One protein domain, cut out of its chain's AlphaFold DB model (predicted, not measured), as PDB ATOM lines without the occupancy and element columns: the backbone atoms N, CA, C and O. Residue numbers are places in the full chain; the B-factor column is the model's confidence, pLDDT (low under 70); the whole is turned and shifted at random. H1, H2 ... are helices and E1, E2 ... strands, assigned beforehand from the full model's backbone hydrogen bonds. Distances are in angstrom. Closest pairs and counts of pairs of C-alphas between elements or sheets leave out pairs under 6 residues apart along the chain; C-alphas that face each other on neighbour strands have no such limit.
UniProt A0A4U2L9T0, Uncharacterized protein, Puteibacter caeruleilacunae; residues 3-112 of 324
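AT A GLANCE: This is residues 3 to 112 of the 324 residues of an uncharacterized protein of Puteibacter caeruleilacunae (UniProt A0A4U2L9T0). A compact body is built round helix H2, which runs through its middle. On one side are H3 and H4, with the three-stranded sheet E2, E4, E3 near the last residues of H2; on the other are H1, the short H6 and the small two-stranded sheet E1, E5. The printed part has 110 residues with six named helices and five named strands, in the order E1 H1 H2 E2 H3 H4 E3 E4 H5 E5 H6; the class is mixed, helices and strands, and both sheets are antiparallel. The radius of gyration of the C-alphas is 13.5 A, and they span 38 by 28 by 22 A.

IN THESE COORDINATES: E1, residues 3 to 5, begins at C-alpha 3 (284.057, 184.828, 185.651). H1 is residues 6 to 14, 12.3 A long, and H2 is residues 18 to 30, 18.6 A, with C-alpha 18 at (270.969, 180.373, 195.091). E2, residues 34 to 36, is followed by H3, residues 39 to 49, 15.3 A, and H4, residues 53 to 65, 18.2 A. E3, residues 69 to 72, 10.0 A, and E4, residues 77 to 80, 9.6 A, form a hairpin. H5 is residues 83 to 87, E5 residues 96 to 100, 12.9 A, and H6 residues 108 to 112, with C-alpha 112 at (277.077, 176.100, 191.814).

HOW THE PARTS SIT: H2 is the hub and touches H1, H4 and H6. With H1 it forms a helical hairpin, opposite ways at a shallow tilt of 33 degrees, only just short of steep; their closest C-alphas, Ser 12 and Val 18, are 4.8 A apart. H4 is about perpendicular to H2, at 89 degrees, with the closest C-alphas, Gln 20 and His 59, 5.2 A apart. H3 touches H4 at 85 degrees, about perpendicular, closest at the C-alphas of Cys 46 and Lys 53, 6.5 A, and H2 and H3 are near each other. H6 touches H2, closest at the C-alphas of Val 18 and Arg 109, 6.4 A. H2 only grazes the larger sheet with residues 24 to 28, and H4 with residues 60 to 64. In that sheet N 35 and O 78 are 2.9 A apart between E2 and E4, and N 79 and O 70 are 2.8 A apart between E4 and E3. E2, H3, H4 and E3 make a split strand-helix-strand unit, two strands running the same way with E4 between them, and its crossover is right-handed. Between E1 and E5, N 4 and O 98 are 2.8 A apart. H5 touches no helix; it is close to but not clearly touching H1, the C-alphas of Leu 8 and Ala 87 being closest at 7.7 A. In each of the six helices every O i to N i+4 pair is within hydrogen-bond range.

THE WHOLE: The two C-alphas farthest apart, those of Glu 40 and His 93, are 39.0 A apart. The printed part has no cut, and no link is long; H5 to E5 and E5 to H6 are short, the others tight. The mean pLDDT of the printed part is 94.6, and residues 91 to 92 are under 70.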
ATOM      1  N   THR A   3     283.434 185.586 184.556       94.94
ATOM      2  CA  THR A   3     284.057 184.828 185.651       94.94
ATOM      3  C   THR A   3     283.386 185.126 186.982       94.94
ATOM      4  O   THR A   3     283.354 186.279 187.430       94.94
ATOM      5  N   VAL A   4     282.914 184.077 187.650       95.31
ATOM      6  CA  VAL A   4     282.206 184.159 188.929       95.31
ATOM      7  C   VAL A   4     283.137 183.734 190.064       95.31
ATOM      8  O   VAL A   4     283.766 182.682 189.962       95.31
ATOM      9  N   PRO A   5     283.284 184.533 191.137       95.19
ATOM     10  CA  PRO A   5     284.104 184.149 192.285       95.19
ATOM     11  C   PRO A   5     283.559 182.884 192.960       95.19
ATOM     12  O   PRO A   5     282.360 182.814 193.229       95.19
ATOM     13  N   ILE A   6     284.429 181.926 193.297       95.38
ATOM     14  CA  ILE A   6     284.011 180.690 193.989       95.38
ATOM     15  C   ILE A   6     283.347 181.008 195.334       95.38
ATOM     16  O   ILE A   6     282.335 180.405 195.676       95.38
ATOM     17  N   ASP A   7     283.849 182.009 196.056       93.25
ATOM     18  CA  ASP A   7     283.293 182.417 197.349       93.25
ATOM     19  C   ASP A   7     281.845 182.911 197.257       93.25
ATOM     20  O   ASP A   7     281.062 182.717 198.187       93.25
ATOM     21  N   LEU A   8     281.453 183.508 196.126       95.06
ATOM     22  CA  LEU A   8     280.066 183.918 195.901       95.06
ATOM     23  C   LEU A   8     279.150 182.697 195.716       95.06
ATOM     24  O   LEU A   8     278.042 182.672 196.251       95.06
ATOM     25  N   LEU A   9     279.625 181.673 195.004       96.12
ATOM     26  CA  LEU A   9     278.894 180.416 194.820       96.12
ATOM     27  C   LEU A   9     278.784 179.653 196.142       96.12
ATOM     28  O   LEU A   9     277.702 179.204 196.514       96.12
ATOM     29  N   LEU A  10     279.877 179.593 196.903       94.94
ATOM     30  CA  LEU A  10     279.920 178.970 198.221       94.94
ATOM     31  C   LEU A  10     278.957 179.651 199.201       94.94
ATOM     32  O   LEU A  10     278.194 178.979 199.894       94.94
ATOM     33  N   TYR A  11     278.937 180.988 199.206       94.62
ATOM     34  CA  TYR A  11     277.968 181.775 199.966       94.62
ATOM     35  C   TYR A  11     276.526 181.405 199.596       94.62
ATOM     36  O   TYR A  11     275.699 181.186 200.485       94.62
ATOM     37  N   SER A  12     276.234 181.294 198.296       95.81
ATOM     38  CA  SER A  12     274.891 180.976 197.804       95.81
ATOM     39  C   SER A  12     274.386 179.622 198.318       95.81
ATOM     40  O   SER A  12     273.239 179.524 198.757       95.81
ATOM     41  N   LEU A  13     275.262 178.610 198.351       96.19
ATOM     42  CA  LEU A  13     274.936 177.266 198.824       96.19
ATOM     43  C   LEU A  13     274.779 177.233 200.346       96.19
ATOM     44  O   LEU A  13     273.772 176.730 200.842       96.19
ATOM     45  N   ARG A  14     275.727 177.820 201.090       94.56
ATOM     46  CA  ARG A  14     275.712 177.840 202.564       94.56
ATOM     47  C   ARG A  14     274.499 178.571 203.128       94.56
ATOM     48  O   ARG A  14     273.881 178.109 204.076       94.56
ATOM     49  N   LYS A  15     274.147 179.722 202.548       94.81
ATOM     50  CA  LYS A  15     273.022 180.547 203.018       94.81
ATOM     51  C   LYS A  15     271.696 180.222 202.326       94.81
ATOM     52  O   LYS A  15     270.705 180.898 202.590       94.81
ATOM     53  N   ARG A  16     271.669 179.207 201.450       95.88
ATOM     54  CA  ARG A  16     270.496 178.820 200.646       95.88
ATOM     55  C   ARG A  16     269.906 180.007 199.863       95.88
ATOM     56  O   ARG A  16     268.694 180.180 199.798       95.88
ATOM     57  N   LYS A  17     270.769 180.851 199.281       97.31
ATOM     58  CA  LYS A  17     270.396 182.051 198.498       97.31
ATOM     59  C   LYS A  17     270.747 181.920 197.014       97.31
ATOM     60  O   LYS A  17     271.209 182.868 196.386       97.31
ATOM     61  N   VAL A  18     270.573 180.718 196.466       97.62
ATOM     62  CA  VAL A  18     270.969 180.373 195.091       97.62
ATOM     63  C   VAL A  18     270.239 181.246 194.067       97.62
ATOM     64  O   VAL A  18     270.895 181.873 193.242       97.62
ATOM     65  N   ASN A  19     268.915 181.391 194.171       98.06
ATOM     66  CA  ASN A  19     268.129 182.158 193.193       98.06
ATOM     67  C   ASN A  19     268.402 183.668 193.261       98.06
ATOM     68  O   ASN A  19     268.464 184.343 192.240       98.06
ATOM     69  N   GLN A  20     268.659 184.220 194.445       98.12
ATOM     70  CA  GLN A  20     269.021 185.633 194.568       98.12
ATOM     71  C   GLN A  20     270.392 185.914 193.943       98.12
ATOM     72  O   GLN A  20     270.582 186.933 193.280       98.12
ATOM     73  N   VAL A  21     271.348 184.994 194.122       97.62
ATOM     74  CA  VAL A  21     272.655 185.080 193.459       97.62
ATOM     75  C   VAL A  21     272.515 184.885 191.949       97.62
ATOM     76  O   VAL A  21     273.150 185.632 191.208       97.62
ATOM     77  N   ARG A  22     271.651 183.965 191.493       98.06
ATOM     78  CA  ARG A  22     271.305 183.757 190.074       98.06
ATOM     79  C   ARG A  22     270.868 185.069 189.425       98.06
ATOM     80  O   ARG A  22     271.470 185.481 188.439       98.06
ATOM     81  N   LEU A  23     269.911 185.772 190.043       98.00
ATOM     82  CA  LEU A  23     269.439 187.075 189.566       98.00
ATOM     83  C   LEU A  23     270.577 188.096 189.492       98.00
ATOM     84  O   LEU A  23     270.746 188.771 188.483       98.00
ATOM     85  N   TYR A  24     271.386 188.204 190.546       97.62
ATOM     86  CA  TYR A  24     272.504 189.147 190.562       97.62
ATOM     87  C   TYR A  24     273.519 188.882 189.440       97.62
ATOM     88  O   TYR A  24     274.023 189.828 188.835       97.62
ATOM     89  N   LEU A  25     273.831 187.613 189.161       96.94
ATOM     90  CA  LEU A  25     274.736 187.251 188.074       96.94
ATOM     91  C   LEU A  25     274.124 187.541 186.706       96.94
ATOM     92  O   LEU A  25     274.837 188.069 185.860       96.94
ATOM     93  N   TYR A  26     272.828 187.276 186.524       97.19
ATOM     94  CA  TYR A  26     272.112 187.615 185.294       97.19
ATOM     95  C   TYR A  26     272.116 189.127 185.042       97.19
ATOM     96  O   TYR A  26     272.561 189.576 183.992       97.19
ATOM     97  N   LEU A  27     271.751 189.934 186.046       96.69
ATOM     98  CA  LEU A  27     271.804 191.399 185.958       96.69
ATOM     99  C   LEU A  27     273.211 191.894 185.592       96.69
ATOM    100  O   LEU A  27     273.377 192.805 184.787       96.69
ATOM    101  N   LYS A  28     274.246 191.282 186.174       94.88
ATOM    102  CA  LYS A  28     275.640 191.623 185.879       94.88
ATOM    103  C   LYS A  28     276.099 191.164 184.495       94.88
ATOM    104  O   LYS A  28     277.072 191.705 183.981       94.88
ATOM    105  N   TYR A  29     275.458 190.143 183.941       94.69
ATOM    106  CA  TYR A  29     275.726 189.673 182.594       94.69
ATOM    107  C   TYR A  29     275.186 190.661 181.559       94.69
ATOM    108  O   TYR A  29     275.926 191.062 180.668       94.69
ATOM    109  N   ILE A  30     273.931 191.089 181.722       94.94
ATOM    110  CA  ILE A  30     273.260 191.993 180.779       94.94
ATOM    111  C   ILE A  30     273.760 193.442 180.869       94.94
ATOM    112  O   ILE A  30     273.664 194.178 179.894       94.94
ATOM    113  N   ALA A  31     274.295 193.873 182.020       91.81
ATOM    114  CA  ALA A  31     274.670 195.268 182.235       91.81
ATOM    115  C   ALA A  31     276.074 195.455 182.833       91.81
ATOM    116  O   ALA A  31     276.441 194.875 183.859       91.81
ATOM    117  N   SER A  32     276.819 196.405 182.259       82.69
ATOM    118  CA  SER A  32     278.168 196.815 182.687       82.69
ATOM    119  C   SER A  32     278.185 197.751 183.905       82.69
ATOM    120  O   SER A  32     279.139 198.494 184.115       82.69
ATOM    121  N   GLY A  33     277.142 197.721 184.736       90.75
ATOM    122  CA  GLY A  33     277.090 198.477 185.988       90.75
ATOM    123  C   GLY A  33     275.758 199.157 186.247       90.75
ATOM    124  O   GLY A  33     275.317 199.129 187.385       90.75
ATOM    125  N   ASN A  34     275.098 199.704 185.228       95.06
ATOM    126  CA  ASN A  34     273.791 200.350 185.361       95.06
ATOM    127  C   ASN A  34     272.795 199.745 184.372       95.06
ATOM    128  O   ASN A  34     273.160 199.478 183.231       95.06
ATOM    129  N   ILE A  35     271.546 199.565 184.794       96.56
ATOM    130  CA  ILE A  35     270.447 199.108 183.938       96.56
ATOM    131  C   ILE A  35     269.193 199.932 184.217       96.56
ATOM    132  O   ILE A  35     268.807 200.095 185.373       96.56
ATOM    133  N   LYS A  36     268.561 200.477 183.174       96.25
ATOM    134  CA  LYS A  36     267.239 201.105 183.297       96.25
ATOM    135  C   LYS A  36     266.200 199.998 183.425       96.25
ATOM    136  O   LYS A  36     266.191 199.079 182.614       96.25
ATOM    137  N   LEU A  37     265.368 200.064 184.459       95.19
ATOM    138  CA  LEU A  37     264.404 199.005 184.732       95.19
ATOM    139  C   LEU A  37     263.053 199.358 184.100       95.19
ATOM    140  O   LEU A  37     262.202 199.960 184.749       95.19
ATOM    141  N   THR A  38     262.888 199.022 182.821       96.56
ATOM    142  CA  THR A  38     261.592 199.082 182.127       96.56
ATOM    143  C   THR A  38     260.812 197.784 182.344       96.56
ATOM    144  O   THR A  38     261.395 196.759 182.705       96.56
ATOM    145  N   ASN A  39     259.492 197.816 182.135       96.88
ATOM    146  CA  ASN A  39     258.655 196.615 182.244       96.88
ATOM    147  C   ASN A  39     259.100 195.529 181.253       96.88
ATOM    148  O   ASN A  39     259.223 194.378 181.649       96.88
ATOM    149  N   GLU A  40     259.471 195.919 180.032       97.38
ATOM    150  CA  GLU A  40     260.023 195.026 179.003       97.38
ATOM    151  C   GLU A  40     261.294 194.304 179.467       97.38
ATOM    152  O   GLU A  40     261.423 193.095 179.307       97.38
ATOM    153  N   VAL A  41     262.221 195.020 180.116       96.56
ATOM    154  CA  VAL A  41     263.449 194.416 180.662       96.56
ATOM    155  C   VAL A  41     263.121 193.438 181.790       96.56
ATOM    156  O   VAL A  41     263.766 192.398 181.911       96.56
ATOM    157  N   ILE A  42     262.131 193.748 182.633       97.31
ATOM    158  CA  ILE A  42     261.669 192.819 183.674       97.31
ATOM    159  C   ILE A  42     261.071 191.566 183.029       97.31
ATOM    160  O   ILE A  42     261.366 190.465 183.492       97.31
ATOM    161  N   ASP A  43     260.266 191.731 181.981       98.00
ATOM    162  CA  ASP A  43     259.625 190.639 181.251       98.00
ATOM    163  C   ASP A  43     260.647 189.738 180.542       98.00
ATOM    164  O   ASP A  43     260.556 188.514 180.662       98.00
ATOM    165  N   ASP A  44     261.691 190.306 179.934       97.19
ATOM    166  CA  ASP A  44     262.807 189.532 179.374       97.19
ATOM    167  C   ASP A  44     263.570 188.762 180.465       97.19
ATOM    168  O   ASP A  44     263.784 187.555 180.345       97.19
ATOM    169  N   ILE A  45     263.916 189.409 181.587       96.75
ATOM    170  CA  ILE A  45     264.589 188.732 182.713       96.75
ATOM    171  C   ILE A  45     263.731 187.576 183.247       96.75
ATOM    172  O   ILE A  45     264.257 186.500 183.542       96.75
ATOM    173  N   CYS A  46     262.426 187.804 183.403       97.44
ATOM    174  CA  CYS A  46     261.474 186.807 183.880       97.44
ATOM    175  C   CYS A  46     261.391 185.620 182.917       97.44
ATOM    176  O   CYS A  46     261.519 184.479 183.357       97.44
ATOM    177  N   SER A  47     261.299 185.889 181.614       96.88
ATOM    178  CA  SER A  47     261.257 184.863 180.568       96.88
ATOM    179  C   SER A  47     262.548 184.038 180.523       96.88
ATOM    180  O   SER A  47     262.513 182.815 180.458       96.88
ATOM    181  N   LYS A  48     263.717 184.683 180.631       96.19
ATOM    182  CA  LYS A  48     265.026 184.008 180.565       96.19
ATOM    183  C   LYS A  48     265.366 183.191 181.810       96.19
ATOM    184  O   LYS A  48     266.138 182.237 181.724       96.19
ATOM    185  N   LEU A  49     264.845 183.574 182.976       96.00
ATOM    186  CA  LEU A  49     265.072 182.853 184.234       96.00
ATOM    187  C   LEU A  49     263.946 181.878 184.596       96.00
ATOM    188  O   LEU A  49     264.112 181.144 185.577       96.00
ATOM    189  N   ASP A  50     262.881 181.856 183.791       96.38
ATOM    190  CA  ASP A  50     261.643 181.103 184.000       96.38
ATOM    191  C   ASP A  50     260.964 181.456 185.335       96.38
ATOM    192  O   ASP A  50     260.739 180.623 186.211       96.38
ATOM    193  N   TRP A  51     260.730 182.755 185.552       97.31
ATOM    194  CA  TRP A  51     260.155 183.303 186.782       97.31
ATOM    195  C   TRP A  51     258.963 184.211 186.513       97.31
ATOM    196  O   TRP A  51     258.905 184.920 185.520       97.31
ATOM    197  N   CYS A  52     258.061 184.305 187.489       97.69
ATOM    198  CA  CYS A  52     257.043 185.349 187.509       97.69
ATOM    199  C   CYS A  52     257.581 186.673 188.094       97.69
ATOM    200  O   CYS A  52     258.508 186.688 188.918       97.69
ATOM    201  N   LYS A  53     256.920 187.792 187.759       98.06
ATOM    202  CA  LYS A  53     257.248 189.148 188.255       98.06
ATOM    203  C   LYS A  53     257.349 189.221 189.783       98.06
ATOM    204  O   LYS A  53     258.240 189.873 190.322       98.06
ATOM    205  N   LYS A  54     256.481 188.493 190.495       98.19
ATOM    206  CA  LYS A  54     256.484 188.416 191.967       98.19
ATOM    207  C   LYS A  54     257.784 187.813 192.511       98.19
ATOM    208  O   LYS A  54     258.348 188.319 193.483       98.19
ATOM    209  N   THR A  55     258.287 186.752 191.879       98.06
ATOM    210  CA  THR A  55     259.553 186.104 192.258       98.06
ATOM    211  C   THR A  55     260.742 187.013 191.969       98.06
ATOM    212  O   THR A  55     261.612 187.174 192.833       98.06
ATOM    213  N   PHE A  56     260.746 187.663 190.802       98.25
ATOM    214  CA  PHE A  56     261.739 188.679 190.464       98.25
ATOM    215  C   PHE A  56     261.781 189.783 191.527       98.25
ATOM    216  O   PHE A  56     262.850 190.062 192.071       98.25
ATOM    217  N   GLU A  57     260.627 190.341 191.900       98.06
ATOM    218  CA  GLU A  57     260.541 191.420 192.884       98.06
ATOM    219  C   GLU A  57     261.072 190.992 194.255       98.06
ATOM    220  O   GLU A  57     261.917 191.669 194.846       98.06
ATOM    221  N   LYS A  58     260.677 189.806 194.730       98.44
ATOM    222  CA  LYS A  58     261.180 189.224 195.984       98.44
ATOM    223  C   LYS A  58     262.707 189.108 195.988       98.44
ATOM    224  O   LYS A  58     263.369 189.401 196.990       98.44
ATOM    225  N   HIS A  59     263.296 188.650 194.885       98.38
ATOM    226  CA  HIS A  59     264.746 188.510 194.752       98.38
ATOM    227  C   HIS A  59     265.449 189.866 194.601       98.38
ATOM    228  O   HIS A  59     266.486 190.084 195.235       98.38
ATOM    229  N   ARG A  60     264.858 190.805 193.858       97.88
ATOM    230  CA  ARG A  60     265.327 192.187 193.710       97.88
ATOM    231  C   ARG A  60     265.392 192.900 195.057       97.88
ATOM    232  O   ARG A  60     266.442 193.433 195.417       97.88
ATOM    233  N   GLN A  61     264.317 192.852 195.841       98.25
ATOM    234  CA  GLN A  61     264.269 193.447 197.180       98.25
ATOM    235  C   GLN A  61     265.332 192.853 198.101       98.25
ATOM    236  O   GLN A  61     265.993 193.572 198.850       98.25
ATOM    237  N   TRP A  62     265.566 191.540 198.026       98.06
ATOM    238  CA  TRP A  62     266.647 190.912 198.783       98.06
ATOM    239  C   TRP A  62     268.030 191.474 198.403       98.06
ATOM    240  O   TRP A  62     268.838 191.775 199.286       98.06
ATOM    241  N   LEU A  63     268.295 191.674 197.107       97.75
ATOM    242  CA  LEU A  63     269.552 192.253 196.620       97.75
ATOM    243  C   LEU A  63     269.735 193.720 197.043       97.75
ATOM    244  O   LEU A  63     270.858 194.114 197.383       97.75
ATOM    245  N   LEU A  64     268.652 194.505 197.064       97.50
ATOM    246  CA  LEU A  64     268.638 195.882 197.577       97.50
ATOM    247  C   LEU A  64     268.949 195.914 199.077       97.50
ATOM    248  O   LEU A  64     269.875 196.613 199.491       97.50
ATOM    249  N   ARG A  65     268.280 195.073 199.880       97.31
ATOM    250  CA  ARG A  65     268.533 194.948 201.329       97.31
ATOM    251  C   ARG A  65     269.986 194.579 201.629       97.31
ATOM    252  O   ARG A  65     270.615 195.157 202.514       97.31
ATOM    253  N   LYS A  66     270.581 193.662 200.858       95.88
ATOM    254  CA  LYS A  66     272.010 193.310 201.001       95.88
ATOM    255  C   LYS A  66     272.968 194.359 200.417       95.88
ATOM    256  O   LYS A  66     274.190 194.254 200.595       95.88
ATOM    257  N   LYS A  67     272.440 195.411 199.784       96.50
ATOM    258  CA  LYS A  67     273.174 196.480 199.099       96.50
ATOM    259  C   LYS A  67     274.112 195.931 198.019       96.50
ATOM    260  O   LYS A  67     275.234 196.434 197.905       96.50
ATOM    261  N   TRP A  68     273.715 194.879 197.298       96.38
ATOM    262  CA  TRP A  68     274.460 194.359 196.135       96.38
ATOM    263  C   TRP A  68     274.091 195.102 194.863       96.38
ATOM    264  O   TRP A  68     274.936 195.309 193.994       96.38
ATOM    265  N   ILE A  69     272.839 195.536 194.809       97.38
ATOM    266  CA  ILE A  69     272.340 196.515 193.860       97.38
ATOM    267  C   ILE A  69     271.879 197.749 194.644       97.38
ATOM    268  O   ILE A  69     271.636 197.679 195.852       97.38
ATOM    269  N   SER A  70     271.820 198.885 193.970       97.50
ATOM    270  CA  SER A  70     271.248 200.140 194.462       97.50
ATOM    271  C   SER A  70     270.302 200.677 193.403       97.50
ATOM    272  O   SER A  70     270.611 200.565 192.224       97.50
ATOM    273  N   TYR A  71     269.177 201.251 193.808       97.56
ATOM    274  CA  TYR A  71     268.209 201.837 192.888       97.56
ATOM    275  C   TYR A  71     268.312 203.361 192.935       97.56
ATOM    276  O   TYR A  71     268.412 203.938 194.017       97.56
ATOM    277  N   ASN A  72     268.343 203.997 191.768       96.75
ATOM    278  CA  ASN A  72     268.322 205.444 191.631       96.75
ATOM    279  C   ASN A  72     266.922 205.881 191.188       96.75
ATOM    280  O   ASN A  72     266.545 205.661 190.037       96.75
ATOM    281  N   ASN A  73     266.184 206.534 192.089       95.19
ATOM    282  CA  ASN A  73     264.814 206.983 191.836       95.19
ATOM    283  C   ASN A  73     264.726 208.012 190.699       95.19
ATOM    284  O   ASN A  73     263.773 207.972 189.928       95.19
ATOM    285  N   ARG A  74     265.732 208.889 190.547       95.56
ATOM    286  CA  ARG A  74     265.731 209.952 189.527       95.56
ATOM    287  C   ARG A  74     265.815 209.387 188.112       95.56
ATOM    288  O   ARG A  74     265.147 209.869 187.211       95.56
ATOM    289  N   THR A  75     266.647 208.367 187.917       93.06
ATOM    290  CA  THR A  75     266.887 207.760 186.594       93.06
ATOM    291  C   THR A  75     266.149 206.439 186.390       93.06
ATOM    292  O   THR A  75     266.297 205.824 185.336       93.06
ATOM    293  N   LYS A  76     265.401 205.978 187.405       94.75
ATOM    294  CA  LYS A  76     264.746 204.661 187.463       94.75
ATOM    295  C   LYS A  76     265.689 203.520 187.048       94.75
ATOM    296  O   LYS A  76     265.318 202.598 186.320       94.75
ATOM    297  N   SER A  77     266.945 203.603 187.490       95.62
ATOM    298  CA  SER A  77     268.002 202.663 187.108       95.62
ATOM    299  C   SER A  77     268.556 201.895 188.306       95.62
ATOM    300  O   SER A  77     268.669 202.415 189.418       95.62
ATOM    301  N   LEU A  78     268.896 200.626 188.087       97.25
ATOM    302  CA  LEU A  78     269.616 199.791 189.038       97.25
ATOM    303  C   LEU A  78     271.113 199.878 188.761       97.25
ATOM    304  O   LEU A  78     271.580 199.542 187.678       97.25
ATOM    305  N   HIS A  79     271.869 200.249 189.784       97.44
ATOM    306  CA  HIS A  79     273.320 200.184 189.797       97.44
ATOM    307  C   HIS A  79     273.788 198.892 190.488       97.44
ATOM    308  O   HIS A  79     273.491 198.631 191.658       97.44
ATOM    309  N   ILE A  80     274.531 198.070 189.755       97.50
ATOM    310  CA  ILE A  80     274.975 196.722 190.101       97.50
ATOM    311  C   ILE A  80     276.422 196.783 190.588       97.50
ATOM    312  O   ILE A  80     277.360 197.031 189.827       97.50
ATOM    313  N   LYS A  81     276.653 196.484 191.868       95.69
ATOM    314  CA  LYS A  81     278.002 196.593 192.435       95.69
ATOM    315  C   LYS A  81     278.951 195.532 191.881       95.69
ATOM    316  O   LYS A  81     278.581 194.400 191.584       95.69
ATOM    317  N   GLY A  82     280.229 195.887 191.756       93.50
ATOM    318  CA  GLY A  82     281.297 194.953 191.392       93.50
ATOM    319  C   GLY A  82     281.503 193.847 192.435       93.50
ATOM    320  O   GLY A  82     281.293 194.069 193.628       93.50
ATOM    321  N   TYR A  83     282.009 192.682 192.006       92.12
ATOM    322  CA  TYR A  83     282.299 191.555 192.906       92.12
ATOM    323  C   TYR A  83     283.167 191.968 194.098       92.12
ATOM    324  O   TYR A  83     282.861 191.594 195.221       92.12
ATOM    325  N   LYS A  84     284.190 192.803 193.864       89.12
ATOM    326  CA  LYS A  84     285.098 193.314 194.901       89.12
ATOM    327  C   LYS A  84     284.359 194.059 196.023       89.12
ATOM    328  O   LYS A  84     284.691 193.863 197.184       89.12
ATOM    329  N   ARG A  85     283.348 194.873 195.686       90.94
ATOM    330  CA  ARG A  85     282.549 195.651 196.658       90.94
ATOM    331  C   ARG A  85     281.570 194.787 197.456       90.94
ATOM    332  O   ARG A  85     281.230 195.132 198.581       90.94
ATOM    333  N   ILE A  86     281.070 193.700 196.870       90.94
ATOM    334  CA  ILE A  86     280.180 192.763 197.576       90.94
ATOM    335  C   ILE A  86     281.009 191.884 198.506       90.94
ATOM    336  O   ILE A  86     280.721 191.760 199.690       90.94
ATOM    337  N   ALA A  87     282.088 191.338 197.963       84.94
ATOM    338  CA  ALA A  87     283.013 190.471 198.656       84.94
ATOM    339  C   ALA A  87     283.789 191.156 199.782       84.94
ATOM    340  O   ALA A  87     284.137 190.494 200.744       84.94
ATOM    341  N   SER A  88     284.037 192.468 199.734       82.50
ATOM    342  CA  SER A  88     284.690 193.161 200.854       82.50
ATOM    343  C   SER A  88     283.906 193.055 202.167       82.50
ATOM    344  O   SER A  88     284.484 193.257 203.228       82.50
ATOM    345  N   LYS A  89     282.604 192.741 202.106       82.06
ATOM    346  CA  LYS A  89     281.757 192.546 203.288       82.06
ATOM    347  C   LYS A  89     281.863 191.156 203.900       82.06
ATOM    348  O   LYS A  89     281.460 190.979 205.042       82.06
ATOM    349  N   TRP A  90     282.326 190.166 203.146       73.31
ATOM    350  CA  TRP A  90     282.390 188.786 203.610       73.31
ATOM    351  C   TRP A  90     283.797 188.292 203.360       73.31
ATOM    352  O   TRP A  90     284.202 188.208 202.212       73.31
ATOM    353  N   TYR A  91     284.548 188.007 204.415       61.62
ATOM    354  CA  TYR A  91     285.943 187.581 204.334       61.62
ATOM    355  C   TYR A  91     286.147 186.495 203.260       61.62
ATOM    356  O   TYR A  91     285.787 185.334 203.442       61.62
ATOM    357  N   GLN A  92     286.675 186.902 202.101       64.31
ATOM    358  CA  GLN A  92     286.939 186.011 200.977       64.31
ATOM    359  C   GLN A  92     288.373 185.516 201.080       64.31
ATOM    360  O   GLN A  92     289.332 186.277 200.931       64.31
ATOM    361  N   HIS A  93     288.506 184.226 201.364       72.44
ATOM    362  CA  HIS A  93     289.793 183.557 201.499       72.44
ATOM    363  C   HIS A  93     290.313 183.053 200.145       72.44
ATOM    364  O   HIS A  93     291.508 182.776 200.006       72.44
ATOM    365  N   HIS A  94     289.455 182.955 199.118       86.62
ATOM    366  CA  HIS A  94     289.784 182.222 197.902       86.62
ATOM    367  C   HIS A  94     289.863 183.127 196.667       86.62
ATOM    368  O   HIS A  94     288.880 183.588 196.096       86.62
ATOM    369  N   ASN A  95     291.082 183.292 196.147       89.12
ATOM    370  CA  ASN A  95     291.360 184.004 194.895       89.12
ATOM    371  C   ASN A  95     291.111 183.123 193.650       89.12
ATOM    372  O   ASN A  95     291.982 182.961 192.788       89.12
ATOM    373  N   ARG A  96     289.934 182.494 193.568       93.31
ATOM    374  CA  ARG A  96     289.538 181.595 192.472       93.31
ATOM    375  C   ARG A  96     288.182 181.998 191.901       93.31
ATOM    376  O   ARG A  96     287.302 182.477 192.611       93.31
ATOM    377  N   SER A  97     288.022 181.787 190.604       95.38
ATOM    378  CA  SER A  97     286.765 182.003 189.897       95.38
ATOM    379  C   SER A  97     286.525 180.911 188.876       95.38
ATOM    380  O   SER A  97     287.476 180.439 188.255       95.38
ATOM    381  N   VAL A  98     285.265 180.597 188.636       97.31
ATOM    382  CA  VAL A  98     284.836 179.695 187.572       97.31
ATOM    383  C   VAL A  98     284.334 180.506 186.378       97.31
ATOM    384  O   VAL A  98     283.786 181.600 186.553       97.31
ATOM    385  N   LYS A  99     284.579 180.023 185.159       96.94
ATOM    386  CA  LYS A  99     283.935 180.568 183.960       96.94
ATOM    387  C   LYS A  99     282.453 180.172 183.975       96.94
ATOM    388  O   LYS A  99     282.154 179.009 184.191       96.94
ATOM    389  N   CYS A 100     281.570 181.139 183.764       96.94
ATOM    390  CA  CYS A 100     280.124 180.958 183.734       96.94
ATOM    391  C   CYS A 100     279.595 181.478 182.395       96.94
ATOM    392  O   CYS A 100     280.002 182.558 181.929       96.94
ATOM    393  N   ARG A 101     278.748 180.674 181.764       96.44
ATOM    394  CA  ARG A 101     277.976 181.013 180.575       96.44
ATOM    395  C   ARG A 101     276.527 181.322 180.971       96.44
ATOM    396  O   ARG A 101     276.163 181.173 182.135       96.44
ATOM    397  N   ILE A 102     275.719 181.814 180.033       94.88
ATOM    398  CA  ILE A 102     274.313 182.134 180.331       94.88
ATOM    399  C   ILE A 102     273.522 180.843 180.532       94.88
ATOM    400  O   ILE A 102     272.662 180.785 181.402       94.88
ATOM    401  N   GLU A 103     273.847 179.797 179.778       95.81
ATOM    402  CA  GLU A 103     273.161 178.505 179.824       95.81
ATOM    403  C   GLU A 103     273.317 177.864 181.212       95.81
ATOM    404  O   GLU A 103     272.368 177.312 181.767       95.81
ATOM    405  N   ASP A 104     274.479 178.069 181.845       97.06
ATOM    406  CA  ASP A 104     274.742 177.645 183.224       97.06
ATOM    407  C   ASP A 104     273.794 178.314 184.237       97.06
ATOM    408  O   ASP A 104     273.584 177.798 185.338       97.06
ATOM    409  N   LEU A 105     273.221 179.480 183.903       96.25
ATOM    410  CA  LEU A 105     272.241 180.144 184.754       96.25
ATOM    411  C   LEU A 105     270.890 179.444 184.725       96.25
ATOM    412  O   LEU A 105     270.150 179.642 185.676       96.25
ATOM    413  N   ILE A 106     270.542 178.633 183.724       95.38
ATOM    414  CA  ILE A 106     269.288 177.860 183.731       95.38
ATOM    415  C   ILE A 106     269.343 176.851 184.883       95.38
ATOM    416  O   ILE A 106     268.557 176.918 185.827       95.38
ATOM    417  N   ASN A 107     270.397 176.033 184.902       96.75
ATOM    418  CA  ASN A 107     270.651 175.033 185.940       96.75
ATOM    419  C   ASN A 107     271.616 175.555 187.015       96.75
ATOM    420  O   ASN A 107     272.551 174.872 187.443       96.75
ATOM    421  N   PHE A 108     271.377 176.787 187.484       97.81
ATOM    422  CA  PHE A 108     272.343 177.519 188.307       97.81
ATOM    423  C   PHE A 108     272.727 176.799 189.603       97.81
ATOM    424  O   PHE A 108     273.867 176.899 190.058       97.81
ATOM    425  N   ARG A 109     271.800 176.049 190.211       97.88
ATOM    426  CA  ARG A 109     272.095 175.282 191.426       97.88
ATOM    427  C   ARG A 109     273.103 174.168 191.146       97.88
ATOM    428  O   ARG A 109     274.079 174.060 191.885       97.88
ATOM    429  N   ALA A 110     272.891 173.393 190.085       98.25
ATOM    430  CA  ALA A 110     273.796 172.331 189.664       98.25
ATOM    431  C   ALA A 110     275.170 172.893 189.271       98.25
ATOM    432  O   ALA A 110     276.194 172.395 189.741       98.25
ATOM    433  N   PHE A 111     275.190 174.021 188.553       98.31
ATOM    434  CA  PHE A 111     276.417 174.761 188.254       98.31
ATOM    435  C   PHE A 111     277.171 175.173 189.530       98.31
ATOM    436  O   PHE A 111     278.375 174.939 189.652       98.31
ATOM    437  N   CYS A 112     276.477 175.747 190.523       98.00
ATOM    438  CA  CYS A 112     277.077 176.100 191.814       98.00
ATOM    439  C   CYS A 112     277.714 174.882 192.492       98.00
ATOM    440  O   CYS A 112     278.839 174.971 192.987       98.00
TER     441      CYS A 112